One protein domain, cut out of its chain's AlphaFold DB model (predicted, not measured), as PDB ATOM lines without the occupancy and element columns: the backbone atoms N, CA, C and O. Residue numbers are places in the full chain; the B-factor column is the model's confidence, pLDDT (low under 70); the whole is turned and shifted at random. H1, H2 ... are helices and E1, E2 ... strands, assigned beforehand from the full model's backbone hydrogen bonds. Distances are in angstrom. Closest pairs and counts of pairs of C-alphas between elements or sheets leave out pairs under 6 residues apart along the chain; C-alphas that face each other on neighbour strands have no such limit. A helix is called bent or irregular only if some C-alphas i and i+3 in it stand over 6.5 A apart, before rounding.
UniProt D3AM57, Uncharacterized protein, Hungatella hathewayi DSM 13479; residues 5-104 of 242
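This is residues 5 to 104 of the 242 residues of an uncharacterized protein of Hungatella hathewayi DSM 13479 (UniProt D3AM57). A strongly twisted sheet runs through the domain on its long strand E3: at one end E3 has E1 and E2 at its sides, with H3 over one face and H5 over the other, and toward the other end it makes a long two-stranded hairpin with E4. Residues 5 to 11, of which 6 to 11 belong to H1, stick out. The printed part has 100 residues, mixed in class, in the order H1 H2 E1 H3 E2 E3 E4 H4 H5; neighbour strands are antiparallel. It is loose, with a radius of gyration of the C-alphas of 16.6 A, and elongated, 51 by 26 by 22 A.

In the branched sheet E3, residues 54 to 67, has E1, residues 27 to 33, on one side, and E2, residues 48 to 51, and E4, residues 74 to 82, on the other side. N 30 and O 57, N 49 and O 56, and N 64 and O 77 are each 2.8 A apart, within hydrogen-bond range. E2, E3 and E4 form a meander, each strand the antiparallel neighbour of the one before. H3, residues 34 to 43, is irregular, with C-alphas 36 and 39 7.3 A apart; its height over the sheet is 9.0 A, and its closest C-alphas to E3 are Leu 34 and Ala 55, 4.5 A. H5, residues 95 to 102, is on the opposite face at a height of 7.8 A; its closest C-alphas to E2 are Ala 95 and Tyr 48, 5.9 A. H4, residues 85 to 91, is close to H5 but not clearly touching, C-alphas 88 and 95 being 7.3 A apart. H2, residues 18 to 21, only grazes the sheet, and H1, residues 6 to 12, is not on it. Every O i to N i+4 pair is within hydrogen-bond range in H4 and H5, 2 of 3 in H1 and 4 of 6 in H3; H2 is too short for one.

E3 is 37.8 A long, E4 24.8 A and E1 20.0 A. H1 begins at C-alpha 6 (-135.752, -86.677, 57.778), and H5 ends at C-alpha 102 (-156.048, -62.360, 69.341).

The C-alphas farthest apart, of Val 5 and Glu 35, are 53.1 A apart. The printed part has no cut and no long link. pLDDT is under 70 at residues 5 to 19, 66 to 68 and 74 to 75.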
ATOM      1  N   VAL A   5    -133.962 -90.054  59.701       41.41
ATOM      2  CA  VAL A   5    -133.088 -88.892  59.492       41.41
ATOM      3  C   VAL A   5    -133.877 -87.652  59.053       41.41
ATOM      4  O   VAL A   5    -133.608 -86.569  59.562       41.41
ATOM      5  N   ASP A   6    -134.916 -87.806  58.223       36.94
ATOM      6  CA  ASP A   6    -135.752 -86.677  57.778       36.94
ATOM      7  C   ASP A   6    -136.529 -86.062  58.959       36.94
ATOM      8  O   ASP A   6    -136.683 -84.850  59.052       36.94
ATOM      9  N   ARG A   7    -136.919 -86.888  59.944       46.00
ATOM     10  CA  ARG A   7    -137.579 -86.425  61.181       46.00
ATOM     11  C   ARG A   7    -136.657 -85.664  62.134       46.00
ATOM     12  O   ARG A   7    -137.149 -84.909  62.964       46.00
ATOM     13  N   ILE A   8    -135.346 -85.901  62.062       41.91
ATOM     14  CA  ILE A   8    -134.360 -85.173  62.870       41.91
ATOM     15  C   ILE A   8    -134.062 -83.825  62.204       41.91
ATOM     16  O   ILE A   8    -133.974 -82.821  62.902       41.91
ATOM     17  N   CYS A   9    -134.003 -83.760  60.872       37.62
ATOM     18  CA  CYS A   9    -133.854 -82.493  60.149       37.62
ATOM     19  C   CYS A   9    -135.065 -81.557  60.332       37.62
ATOM     20  O   CYS A   9    -134.863 -80.376  60.599       37.62
ATOM     21  N   ASP A  10    -136.298 -82.082  60.355       42.44
ATOM     22  CA  ASP A  10    -137.502 -81.287  60.678       42.44
ATOM     23  C   ASP A  10    -137.475 -80.678  62.101       42.44
ATOM     24  O   ASP A  10    -138.150 -79.681  62.375       42.44
ATOM     25  N   TYR A  11    -136.694 -81.257  63.021       43.78
ATOM     26  CA  TYR A  11    -136.502 -80.727  64.376       43.78
ATOM     27  C   TYR A  11    -135.533 -79.529  64.395       43.78
ATOM     28  O   TYR A  11    -135.713 -78.610  65.189       43.78
ATOM     29  N   PHE A  12    -134.548 -79.506  63.488       43.66
ATOM     30  CA  PHE A  12    -133.512 -78.466  63.401       43.66
ATOM     31  C   PHE A  12    -133.823 -77.338  62.399       43.66
ATOM     32  O   PHE A  12    -133.210 -76.277  62.480       43.66
ATOM     33  N   ASP A  13    -134.824 -77.490  61.526       45.78
ATOM     34  CA  ASP A  13    -135.272 -76.430  60.602       45.78
ATOM     35  C   ASP A  13    -136.157 -75.346  61.267       45.78
ATOM     36  O   ASP A  13    -136.688 -74.449  60.602       45.78
ATOM     37  N   ARG A  14    -136.288 -75.353  62.603       49.59
ATOM     38  CA  ARG A  14    -137.043 -74.347  63.378       49.59
ATOM     39  C   ARG A  14    -136.290 -73.040  63.636       49.59
ATOM     40  O   ARG A  14    -136.624 -72.308  64.565       49.59
ATOM     41  N   VAL A  15    -135.351 -72.652  62.776       53.31
ATOM     42  CA  VAL A  15    -134.970 -71.234  62.693       53.31
ATOM     43  C   VAL A  15    -136.091 -70.509  61.946       53.31
ATOM     44  O   VAL A  15    -136.008 -70.218  60.748       53.31
ATOM     45  N   ARG A  16    -137.215 -70.255  62.633       58.09
ATOM     46  CA  ARG A  16    -138.272 -69.402  62.086       58.09
ATOM     47  C   ARG A  16    -137.658 -68.029  61.830       58.09
ATOM     48  O   ARG A  16    -137.227 -67.338  62.747       58.09
ATOM     49  N   LEU A  17    -137.598 -67.633  60.559       63.88
ATOM     50  CA  LEU A  17    -137.192 -66.278  60.187       63.88
ATOM     51  C   LEU A  17    -138.050 -65.276  60.966       63.88
ATOM     52  O   LEU A  17    -139.266 -65.431  60.987       63.88
ATOM     53  N   ILE A  18    -137.454 -64.214  61.514       68.38
ATOM     54  CA  ILE A  18    -138.169 -63.170  62.277       68.38
ATOM     55  C   ILE A  18    -139.433 -62.678  61.548       68.38
ATOM     56  O   ILE A  18    -140.489 -62.546  62.152       68.38
ATOM     57  N   LYS A  19    -139.375 -62.517  60.219       69.12
ATOM     58  CA  LYS A  19    -140.528 -62.117  59.383       69.12
ATOM     59  C   LYS A  19    -141.694 -63.119  59.366       69.12
ATOM     60  O   LYS A  19    -142.801 -62.765  58.977       69.12
ATOM     61  N   LYS A  20    -141.429 -64.383  59.696       79.44
ATOM     62  CA  LYS A  20    -142.445 -65.420  59.900       79.44
ATOM     63  C   LYS A  20    -143.005 -65.387  61.321       79.44
ATOM     64  O   LYS A  20    -144.113 -65.866  61.496       79.44
ATOM     65  N   ILE A  21    -142.273 -64.829  62.290       83.25
ATOM     66  CA  ILE A  21    -142.705 -64.675  63.686       83.25
ATOM     67  C   ILE A  21    -143.544 -63.406  63.849       83.25
ATOM     68  O   ILE A  21    -144.625 -63.471  64.418       83.25
ATOM     69  N   GLU A  22    -143.111 -62.272  63.294       89.94
ATOM     70  CA  GLU A  22    -143.818 -60.983  63.369       89.94
ATOM     71  C   GLU A  22    -145.012 -60.911  62.391       89.94
ATOM     72  O   GLU A  22    -145.091 -60.055  61.510       89.94
ATOM     73  N   GLN A  23    -145.939 -61.862  62.516       90.81
ATOM     74  CA  GLN A  23    -147.172 -61.965  61.735       90.81
ATOM     75  C   GLN A  23    -148.391 -61.911  62.650       90.81
ATOM     76  O   GLN A  23    -148.308 -62.272  63.823       90.81
ATOM     77  N   LEU A  24    -149.530 -61.486  62.100       92.44
ATOM     78  CA  LEU A  24    -150.775 -61.309  62.847       92.44
ATOM     79  C   LEU A  24    -151.134 -62.541  63.696       92.44
ATOM     80  O   LEU A  24    -151.363 -62.399  64.891       92.44
ATOM     81  N   ASP A  25    -151.106 -63.740  63.111       89.75
ATOM     82  CA  ASP A  25    -151.526 -64.984  63.782       89.75
ATOM     83  C   ASP A  25    -150.592 -65.405  64.938       89.75
ATOM     84  O   ASP A  25    -150.941 -66.235  65.784       89.75
ATOM     85  N   ASN A  26    -149.406 -64.795  65.019       90.62
ATOM     86  CA  ASN A  26    -148.424 -65.049  66.071       90.62
ATOM     87  C   ASN A  26    -148.491 -64.043  67.222       90.62
ATOM     88  O   ASN A  26    -147.703 -64.128  68.169       90.62
ATOM     89  N   VAL A  27    -149.420 -63.091  67.171       94.94
ATOM     90  CA  VAL A  27    -149.627 -62.152  68.269       94.94
ATOM     91  C   VAL A  27    -150.118 -62.903  69.507       94.94
ATOM     92  O   VAL A  27    -151.025 -63.728  69.447       94.94
ATOM     93  N   THR A  28    -149.519 -62.585  70.649       95.44
ATOM     94  CA  THR A  28    -149.916 -63.079  71.968       95.44
ATOM     95  C   THR A  28    -150.367 -61.921  72.850       95.44
ATOM     96  O   THR A  28    -149.854 -60.802  72.749       95.44
ATOM     97  N   ILE A  29    -151.339 -62.190  73.719       96.44
ATOM     98  CA  ILE A  29    -151.874 -61.234  74.690       96.44
ATOM     99  C   ILE A  29    -151.032 -61.244  75.964       96.44
ATOM    100  O   ILE A  29    -150.757 -62.302  76.534       96.44
ATOM    101  N   TRP A  30    -150.688 -60.047  76.430       95.88
ATOM    102  CA  TRP A  30    -149.988 -59.767  77.677       95.88
ATOM    103  C   TRP A  30    -150.764 -58.727  78.473       95.88
ATOM    104  O   TRP A  30    -151.571 -57.978  77.925       95.88
ATOM    105  N   ALA A  31    -150.510 -58.658  79.775       95.12
ATOM    106  CA  ALA A  31    -151.195 -57.701  80.621       95.12
ATOM    107  C   ALA A  31    -150.317 -57.182  81.757       95.12
ATOM    108  O   ALA A  31    -149.354 -57.825  82.178       95.12
ATOM    109  N   ALA A  32    -150.629 -55.971  82.205       93.88
ATOM    110  CA  ALA A  32    -149.946 -55.284  83.288       93.88
ATOM    111  C   ALA A  32    -150.907 -54.326  84.002       93.88
ATOM    112  O   ALA A  32    -151.961 -53.973  83.480       93.88
ATOM    113  N   ASN A  33    -150.519 -53.859  85.189       93.69
ATOM    114  CA  ASN A  33    -151.252 -52.808  85.888       93.69
ATOM    115  C   ASN A  33    -151.328 -51.533  85.026       93.69
ATOM    116  O   ASN A  33    -150.286 -51.020  84.601       93.69
ATOM    117  N   LEU A  34    -152.534 -51.013  84.786       93.81
ATOM    118  CA  LEU A  34    -152.758 -49.873  83.893       93.81
ATOM    119  C   LEU A  34    -152.048 -48.609  84.383       93.81
ATOM    120  O   LEU A  34    -151.277 -48.010  83.637       93.81
ATOM    121  N   GLU A  35    -152.263 -48.236  85.647       92.31
ATOM    122  CA  GLU A  35    -151.727 -47.006  86.246       92.31
ATOM    123  C   GLU A  35    -150.197 -46.928  86.131       92.31
ATOM    124  O   GLU A  35    -149.636 -45.871  85.848       92.31
ATOM    125  N   LYS A  36    -149.511 -48.063  86.298       89.38
ATOM    126  CA  LYS A  36    -148.042 -48.131  86.271       89.38
ATOM    127  C   LYS A  36    -147.457 -48.245  84.868       89.38
ATOM    128  O   LYS A  36    -146.312 -47.846  84.661       89.38
ATOM    129  N   SER A  37    -148.183 -48.858  83.933       92.00
ATOM    130  CA  SER A  37    -147.634 -49.222  82.622       92.00
ATOM    131  C   SER A  37    -148.033 -48.272  81.497       92.00
ATOM    132  O   SER A  37    -147.253 -48.146  80.555       92.00
ATOM    133  N   ALA A  38    -149.163 -47.558  81.604       93.88
ATOM    134  CA  ALA A  38    -149.719 -46.731  80.526       93.88
ATOM    135  C   ALA A  38    -148.690 -45.772  79.913       93.88
ATOM    136  O   ALA A  38    -148.420 -45.842  78.718       93.88
ATOM    137  N   LYS A  39    -148.015 -44.964  80.746       95.50
ATOM    138  CA  LYS A  39    -146.997 -44.010  80.281       95.50
ATOM    139  C   LYS A  39    -145.894 -44.690  79.462       95.50
ATOM    140  O   LYS A  39    -145.523 -44.205  78.401       95.50
ATOM    141  N   LYS A  40    -145.375 -45.823  79.944       95.00
ATOM    142  CA  LYS A  40    -144.302 -46.555  79.258       95.00
ATOM    143  C   LYS A  40    -144.803 -47.214  77.970       95.00
ATOM    144  O   LYS A  40    -144.041 -47.315  77.016       95.00
ATOM    145  N   LEU A  41    -146.046 -47.691  77.937       96.00
ATOM    146  CA  LEU A  41    -146.650 -48.248  76.724       96.00
ATOM    147  C   LEU A  41    -146.810 -47.161  75.653       96.00
ATOM    148  O   LEU A  41    -146.419 -47.377  74.510       96.00
ATOM    149  N   GLU A  42    -147.279 -45.976  76.045       95.75
ATOM    150  CA  GLU A  42    -147.430 -44.808  75.168       95.75
ATOM    151  C   GLU A  42    -146.082 -44.315  74.629       95.75
ATOM    152  O   GLU A  42    -145.934 -44.147  73.420       95.75
ATOM    153  N   GLU A  43    -145.070 -44.164  75.492       95.81
ATOM    154  CA  GLU A  43    -143.706 -43.772  75.095       95.81
ATOM    155  C   GLU A  43    -143.067 -44.747  74.092       95.81
ATOM    156  O   GLU A  43    -142.248 -44.337  73.274       95.81
ATOM    157  N   ASN A  44    -143.438 -46.031  74.147       94.44
ATOM    158  CA  ASN A  44    -142.935 -47.072  73.247       94.44
ATOM    159  C   ASN A  44    -143.861 -47.344  72.050       94.44
ATOM    160  O   ASN A  44    -143.689 -48.367  71.384       94.44
ATOM    161  N   GLU A  45    -144.866 -46.497  71.804       96.12
ATOM    162  CA  GLU A  45    -145.862 -46.682  70.736       96.12
ATOM    163  C   GLU A  45    -146.511 -48.083  70.762       96.12
ATOM    164  O   GLU A  45    -146.813 -48.672  69.720       96.12
ATOM    165  N   THR A  46    -146.669 -48.657  71.959       97.38
ATOM    166  CA  THR A  46    -147.243 -49.988  72.169       97.38
ATOM    167  C   THR A  46    -148.755 -49.853  72.360       97.38
ATOM    168  O   THR A  46    -149.187 -49.273  73.360       97.38
ATOM    169  N   PRO A  47    -149.579 -50.383  71.443       97.19
ATOM    170  CA  PRO A  47    -151.022 -50.316  71.556       97.19
ATOM    171  C   PRO A  47    -151.505 -51.199  72.701       97.19
ATOM    172  O   PRO A  47    -151.014 -52.313  72.912       97.19
ATOM    173  N   TYR A  48    -152.509 -50.705  73.415       98.25
ATOM    174  CA  TYR A  48    -153.148 -51.431  74.497       98.25
ATOM    175  C   TYR A  48    -154.646 -51.136  74.552       98.25
ATOM    176  O   TYR A  48    -155.117 -50.107  74.066       98.25
ATOM    177  N   VAL A  49    -155.392 -52.052  75.160       97.88
ATOM    178  CA  VAL A  49    -156.780 -51.843  75.576       97.88
ATOM    179  C   VAL A  49    -156.871 -51.883  77.093       97.88
ATOM    180  O   VAL A  49    -156.027 -52.467  77.772       97.88
ATOM    181  N   THR A  50    -157.894 -51.243  77.639       96.25
ATOM    182  CA  THR A  50    -158.130 -51.189  79.082       96.25
ATOM    183  C   THR A  50    -159.223 -52.175  79.464       96.25
ATOM    184  O   THR A  50    -160.328 -52.096  78.930       96.25
ATOM    185  N   VAL A  51    -158.945 -53.063  80.417       95.06
ATOM    186  CA  VAL A  51    -159.943 -53.983  80.979       95.06
ATOM    187  C   VAL A  51    -159.900 -53.868  82.502       95.06
ATOM    188  O   VAL A  51    -158.997 -54.389  83.150       95.06
ATOM    189  N   GLY A  52    -160.856 -53.138  83.082       92.81
ATOM    190  CA  GLY A  52    -160.793 -52.758  84.497       92.81
ATOM    191  C   GLY A  52    -159.586 -51.854  84.777       92.81
ATOM    192  O   GLY A  52    -159.420 -50.817  84.140       92.81
ATOM    193  N   ASP A  53    -158.736 -52.258  85.719       93.31
ATOM    194  CA  ASP A  53    -157.468 -51.600  86.068       93.31
ATOM    195  C   ASP A  53    -156.234 -52.226  85.382       93.31
ATOM    196  O   ASP A  53    -155.092 -51.962  85.773       93.31
ATOM    197  N   ILE A  54    -156.451 -53.029  84.336       95.12
ATOM    198  CA  ILE A  54    -155.407 -53.731  83.586       95.12
ATOM    199  C   ILE A  54    -155.233 -53.098  82.200       95.12
ATOM    200  O   ILE A  54    -156.203 -52.886  81.469       95.12
ATOM    201  N   ALA A  55    -153.980 -52.837  81.823       96.44
ATOM    202  CA  ALA A  55    -153.587 -52.589  80.439       96.44
ATOM    203  C   ALA A  55    -153.289 -53.927  79.758       96.44
ATOM    204  O   ALA A  55    -152.393 -54.661  80.184       96.44
ATOM    205  N   VAL A  56    -154.026 -54.230  78.696       97.62
ATOM    206  CA  VAL A  56    -153.842 -55.420  77.868       97.62
ATOM    207  C   VAL A  56    -153.131 -55.010  76.591       97.62
ATOM    208  O   VAL A  56    -153.622 -54.159  75.857       97.62
ATOM    209  N   TYR A  57    -151.974 -55.600  76.336       97.62
ATOM    210  CA  TYR A  57    -151.093 -55.246  75.229       97.62
ATOM    211  C   TYR A  57    -150.565 -56.510  74.550       97.62
ATOM    212  O   TYR A  57    -150.871 -57.632  74.957       97.62
ATOM    213  N   PHE A  58    -149.784 -56.338  73.489       97.69
ATOM    214  CA  PHE A  58    -149.490 -57.424  72.560       97.69
ATOM    215  C   PHE A  58    -147.993 -57.595  72.336       97.69
ATOM    216  O   PHE A  58    -147.248 -56.616  72.221       97.69
ATOM    217  N   LYS A  59    -147.554 -58.848  72.228       95.94
ATOM    218  CA  LYS A  59    -146.188 -59.187  71.825       95.94
ATOM    219  C   LYS A  59    -146.194 -60.333  70.827       95.94
ATOM    220  O   LYS A  59    -147.080 -61.185  70.853       95.94
ATOM    221  N   PHE A  60    -145.165 -60.383  70.003       93.50
ATOM    222  CA  PHE A  60    -144.739 -61.621  69.374       93.50
ATOM    223  C   PHE A  60    -143.947 -62.431  70.400       93.50
ATOM    224  O   PHE A  60    -143.105 -61.869  71.106       93.50
ATOM    225  N   PHE A  61    -144.271 -63.717  70.494       89.50
ATOM    226  CA  PHE A  61    -143.609 -64.691  71.355       89.50
ATOM    227  C   PHE A  61    -143.455 -65.996  70.574       89.50
ATOM    228  O   PHE A  61    -144.449 -66.508  70.047       89.50
ATOM    229  N   ASP A  62    -142.227 -66.494  70.474       85.38
ATOM    230  CA  ASP A  62    -141.907 -67.804  69.902       85.38
ATOM    231  C   ASP A  62    -140.567 -68.294  70.470       85.38
ATOM    232  O   ASP A  62    -139.689 -67.479  70.765       85.38
ATOM    233  N   GLU A  63    -140.393 -69.608  70.582       78.44
ATOM    234  CA  GLU A  63    -139.097 -70.204  70.916       78.44
ATOM    235  C   GLU A  63    -138.280 -70.310  69.620       78.44
ATOM    236  O   GLU A  63    -138.678 -70.971  68.655       78.44
ATOM    237  N   VAL A  64    -137.139 -69.625  69.566       77.31
ATOM    238  CA  VAL A  64    -136.219 -69.661  68.428       77.31
ATOM    239  C   VAL A  64    -134.928 -70.353  68.817       77.31
ATOM    240  O   VAL A  64    -134.435 -70.216  69.929       77.31
ATOM    241  N   TYR A  65    -134.348 -71.074  67.871       72.62
ATOM    242  CA  TYR A  65    -133.092 -71.778  68.070       72.62
ATOM    243  C   TYR A  65    -131.979 -70.969  67.410       72.62
ATOM    244  O   TYR A  65    -131.967 -70.810  66.188       72.62
ATOM    245  N   GLU A  66    -131.073 -70.409  68.210       66.06
ATOM    246  CA  GLU A  66    -129.900 -69.702  67.694       66.06
ATOM    247  C   GLU A  66    -128.680 -70.624  67.753       66.06
ATOM    248  O   GLU A  66    -128.429 -71.292  68.755       66.06
ATOM    249  N   VAL A  67    -127.931 -70.671  66.649       67.44
ATOM    250  CA  VAL A  67    -126.653 -71.381  66.592       67.44
ATOM    251  C   VAL A  67    -125.593 -70.463  67.191       67.44
ATOM    252  O   VAL A  67    -125.294 -69.401  66.633       67.44
ATOM    253  N   SER A  68    -125.022 -70.870  68.318       65.56
ATOM    254  CA  SER A  68    -123.892 -70.197  68.943       65.56
ATOM    255  C   SER A  68    -122.738 -70.068  67.950       65.56
ATOM    256  O   SER A  68    -122.337 -71.019  67.278       65.56
ATOM    257  N   LYS A  69    -122.187 -68.856  67.850       71.56
ATOM    258  CA  LYS A  69    -121.067 -68.562  66.943       71.56
ATOM    259  C   LYS A  69    -119.728 -69.091  67.460       71.56
ATOM    260  O   LYS A  69    -118.775 -69.125  66.686       71.56
ATOM    261  N   GLU A  70    -119.643 -69.439  68.743       75.62
ATOM    262  CA  GLU A  70    -118.390 -69.801  69.416       75.62
ATOM    263  C   GLU A  70    -118.136 -71.311  69.400       75.62
ATOM    264  O   GLU A  70    -117.023 -71.740  69.099       75.62
ATOM    265  N   ASP A  71    -119.166 -72.113  69.660       80.75
ATOM    266  CA  ASP A  71    -119.087 -73.577  69.769       80.75
ATOM    267  C   ASP A  71    -120.020 -74.321  68.795       80.75
ATOM    268  O   ASP A  71    -119.923 -75.540  68.661       80.75
ATOM    269  N   GLY A  72    -120.878 -73.605  68.056       72.50
ATOM    270  CA  GLY A  72    -121.836 -74.203  67.126       72.50
ATOM    271  C   GLY A  72    -123.023 -74.888  67.809       72.50
ATOM    272  O   GLY A  72    -123.806 -75.546  67.123       72.50
ATOM    273  N   GLU A  73    -123.166 -74.755  69.131       72.94
ATOM    274  CA  GLU A  73    -124.284 -75.335  69.870       72.94
ATOM    275  C   GLU A  73    -125.594 -74.603  69.572       72.94
ATOM    276  O   GLU A  73    -125.625 -73.396  69.330       72.94
ATOM    277  N   VAL A  74    -126.697 -75.349  69.588       67.88
ATOM    278  CA  VAL A  74    -128.036 -74.818  69.336       67.88
ATOM    279  C   VAL A  74    -128.760 -74.677  70.663       67.88
ATOM    280  O   VAL A  74    -129.119 -75.682  71.277       67.88
ATOM    281  N   TRP A  75    -128.989 -73.435  71.085       68.19
ATOM    282  CA  TRP A  75    -129.700 -73.138  72.325       68.19
ATOM    283  C   TRP A  75    -131.079 -72.544  72.020       68.19
ATOM    284  O   TRP A  75    -131.178 -71.652  71.167       68.19
ATOM    285  N   PRO A  76    -132.150 -73.027  72.681       73.88
ATOM    286  CA  PRO A  76    -133.446 -72.371  72.610       73.88
ATOM    287  C   PRO A  76    -133.358 -70.994  73.269       73.88
ATOM    288  O   PRO A  76    -132.706 -70.814  74.300       73.88
ATOM    289  N   ASN A  77    -134.011 -70.016  72.658       76.12
ATOM    290  CA  ASN A  77    -134.088 -68.649  73.133       76.12
ATOM    291  C   ASN A  77    -135.494 -68.102  72.888       76.12
ATOM    292  O   ASN A  77    -136.085 -68.328  71.832       76.12
ATOM    293  N   ASP A  78    -136.008 -67.325  73.833       82.12
ATOM    294  CA  ASP A  78    -137.323 -66.716  73.696       82.12
ATOM    295  C   ASP A  78    -137.227 -65.473  72.811       82.12
ATOM    296  O   ASP A  78    -136.641 -64.444  73.174       82.12
ATOM    297  N   TYR A  79    -137.852 -65.528  71.639       86.38
ATOM    298  CA  TYR A  79    -138.038 -64.348  70.816       86.38
ATOM    299  C   TYR A  79    -139.241 -63.555  71.319       86.38
ATOM    300  O   TYR A  79    -140.391 -63.905  71.054       86.38
ATOM    301  N   ILE A  80    -138.976 -62.447  72.016       89.81
ATOM    302  CA  ILE A  80    -140.022 -61.574  72.559       89.81
ATOM    303  C   ILE A  80    -139.890 -60.164  71.987       89.81
ATOM    304  O   ILE A  80    -138.904 -59.463  72.229       89.81
ATOM    305  N   ARG A  81    -140.920 -59.700  71.272       92.19
ATOM    306  CA  ARG A  81    -140.980 -58.328  70.739       92.19
ATOM    307  C   ARG A  81    -142.353 -57.691  70.928       92.19
ATOM    308  O   ARG A  81    -143.354 -58.356  70.681       92.19
ATOM    309  N   PRO A  82    -142.433 -56.412  71.339       94.62
ATOM    310  CA  PRO A  82    -143.712 -55.721  71.427       94.62
ATOM    311  C   PRO A  82    -144.310 -55.516  70.034       94.62
ATOM    312  O   PRO A  82    -143.609 -55.150  69.089       94.62
ATOM    313  N   VAL A  83    -145.624 -55.693  69.920       96.62
ATOM    314  CA  VAL A  83    -146.368 -55.150  68.782       96.62
ATOM    315  C   VAL A  83    -146.437 -53.632  68.984       96.62
ATOM    316  O   VAL A  83    -146.723 -53.192  70.091       96.62
ATOM    317  N   CYS A  84    -146.174 -52.828  67.956       96.56
ATOM    318  CA  CYS A  84    -146.296 -51.372  68.000       96.56
ATOM    319  C   CYS A  84    -147.381 -50.865  67.037       96.56
ATOM    320  O   CYS A  84    -147.902 -51.621  66.213       96.56
ATOM    321  N   ASN A  85    -147.689 -49.569  67.108       96.00
ATOM    322  CA  ASN A  85    -148.701 -48.918  66.269       96.00
ATOM    323  C   ASN A  85    -148.472 -49.127  64.762       96.00
ATOM    324  O   ASN A  85    -149.434 -49.312  64.022       96.00
ATOM    325  N   LYS A  86    -147.214 -49.216  64.308       95.81
ATOM    326  CA  LYS A  86    -146.893 -49.495  62.895       95.81
ATOM    327  C   LYS A  86    -147.415 -50.853  62.418       95.81
ATOM    328  O   LYS A  86    -147.807 -50.972  61.263       95.81
ATOM    329  N   HIS A  87    -147.440 -51.872  63.280       96.12
ATOM    330  CA  HIS A  87    -148.020 -53.171  62.920       96.12
ATOM    331  C   HIS A  87    -149.542 -53.070  62.764       96.12
ATOM    332  O   HIS A  87    -150.105 -53.617  61.821       96.12
ATOM    333  N   LEU A  88    -150.205 -52.317  63.647       97.12
ATOM    334  CA  LEU A  88    -151.647 -52.065  63.563       97.12
ATOM    335  C   LEU A  88    -152.017 -51.312  62.283       97.12
ATOM    336  O   LEU A  88    -152.956 -51.711  61.598       97.12
ATOM    337  N   GLU A  89    -151.250 -50.280  61.922       96.44
ATOM    338  CA  GLU A  89    -151.410 -49.543  60.661       96.44
ATOM    339  C   GLU A  89    -151.270 -50.463  59.443       96.44
ATOM    340  O   GLU A  89    -152.087 -50.405  58.527       96.44
ATOM    341  N   GLN A  90    -150.270 -51.353  59.446       95.44
ATOM    342  CA  GLN A  90    -150.057 -52.328  58.370       95.44
ATOM    343  C   GLN A  90    -151.216 -53.320  58.227       95.44
ATOM    344  O   GLN A  90    -151.541 -53.722  57.110       95.44
ATOM    345  N   TRP A  91    -151.830 -53.728  59.338       96.62
ATOM    346  CA  TRP A  91    -152.948 -54.673  59.337       96.62
ATOM    347  C   TRP A  91    -154.318 -54.002  59.202       96.62
ATOM    348  O   TRP A  91    -155.310 -54.696  58.988       96.62
ATOM    349  N   GLY A  92    -154.386 -52.672  59.314       96.88
ATOM    350  CA  GLY A  92    -155.638 -51.922  59.307       96.88
ATOM    351  C   GLY A  92    -156.516 -52.208  60.529       96.88
ATOM    352  O   GLY A  92    -157.735 -52.247  60.389       96.88
ATOM    353  N   PHE A  93    -155.912 -52.432  61.702       96.81
ATOM    354  CA  PHE A  93    -156.633 -52.715  62.948       96.81
ATOM    355  C   PHE A  93    -156.435 -51.635  64.005       96.81
ATOM    356  O   PHE A  93    -155.351 -51.086  64.184       96.81
ATOM    357  N   THR A  94    -157.477 -51.414  64.794       97.62
ATOM    358  CA  THR A  94    -157.380 -50.782  66.111       97.62
ATOM    359  C   THR A  94    -156.872 -51.778  67.164       97.62
ATOM    360  O   THR A  94    -156.939 -52.996  66.985       97.62
ATOM    361  N   ALA A  95    -156.408 -51.276  68.315       97.50
ATOM    362  CA  ALA A  95    -156.017 -52.129  69.443       97.50
ATOM    363  C   ALA A  95    -157.173 -53.027  69.928       97.50
ATOM    364  O   ALA A  95    -156.951 -54.181  70.289       97.50
ATOM    365  N   GLN A  96    -158.407 -52.513  69.884       98.06
ATOM    366  CA  GLN A  96    -159.614 -53.253  70.253       98.06
ATOM    367  C   GLN A  96    -159.909 -54.392  69.272       98.06
ATOM    368  O   GLN A  96    -160.136 -55.520  69.699       98.06
ATOM    369  N   GLU A  97    -159.836 -54.139  67.965       98.06
ATOM    370  CA  GLU A  97    -160.040 -55.185  66.955       98.06
ATOM    371  C   GLU A  97    -158.957 -56.267  67.016       98.06
ATOM    372  O   GLU A  97    -159.261 -57.451  66.851       98.06
ATOM    373  N   LEU A  98    -157.705 -55.881  67.295       98.12
ATOM    374  CA  LEU A  98    -156.634 -56.845  67.534       98.12
ATOM    375  C   LEU A  98    -156.915 -57.683  68.786       98.12
ATOM    376  O   LEU A  98    -156.791 -58.902  68.721       98.12
ATOM    377  N   PHE A  99    -157.341 -57.069  69.894       97.81
ATOM    378  CA  PHE A  99    -157.716 -57.789  71.116       97.81
ATOM    379  C   PHE A  99    -158.829 -58.813  70.863       97.81
ATOM    380  O   PHE A  99    -158.720 -59.976  71.258       97.81
ATOM    381  N   ASP A 100    -159.880 -58.398  70.154       96.81
ATOM    382  CA  ASP A 100    -161.038 -59.241  69.869       96.81
ATOM    383  C   ASP A 100    -160.722 -60.430  68.956       96.81
ATOM    384  O   ASP A 100    -161.389 -61.462  69.054       96.81
ATOM    385  N   LYS A 101    -159.688 -60.319  68.116       96.31
ATOM    386  CA  LYS A 101    -159.162 -61.427  67.306       96.31
ATOM    387  C   LYS A 101    -158.175 -62.295  68.085       96.31
ATOM    388  O   LYS A 101    -158.340 -63.513  68.126       96.31
ATOM    389  N   ALA A 102    -157.183 -61.676  68.725       95.69
ATOM    390  CA  ALA A 102    -156.048 -62.360  69.341       95.69
ATOM    391  C   ALA A 102    -156.459 -63.327  70.457       95.69
ATOM    392  O   ALA A 102    -155.823 -64.361  70.644       95.69
ATOM    393  N   LYS A 103    -157.571 -63.046  71.149       95.25
ATOM    394  CA  LYS A 103    -158.116 -63.919  72.200       95.25
ATOM    395  C   LYS A 103    -158.534 -65.312  71.708       95.25
ATOM    396  O   LYS A 103    -158.741 -66.208  72.524       95.25
ATOM    397  N   TYR A 104    -158.658 -65.489  70.391       94.00
ATOM    398  CA  TYR A 104    -159.014 -66.749  69.738       94.00
ATOM    399  C   TYR A 104    -157.897 -67.326  68.863       94.00
ATOM    400  O   TYR A 104    -158.132 -68.314  68.169       94.00
TER     401      TYR A 104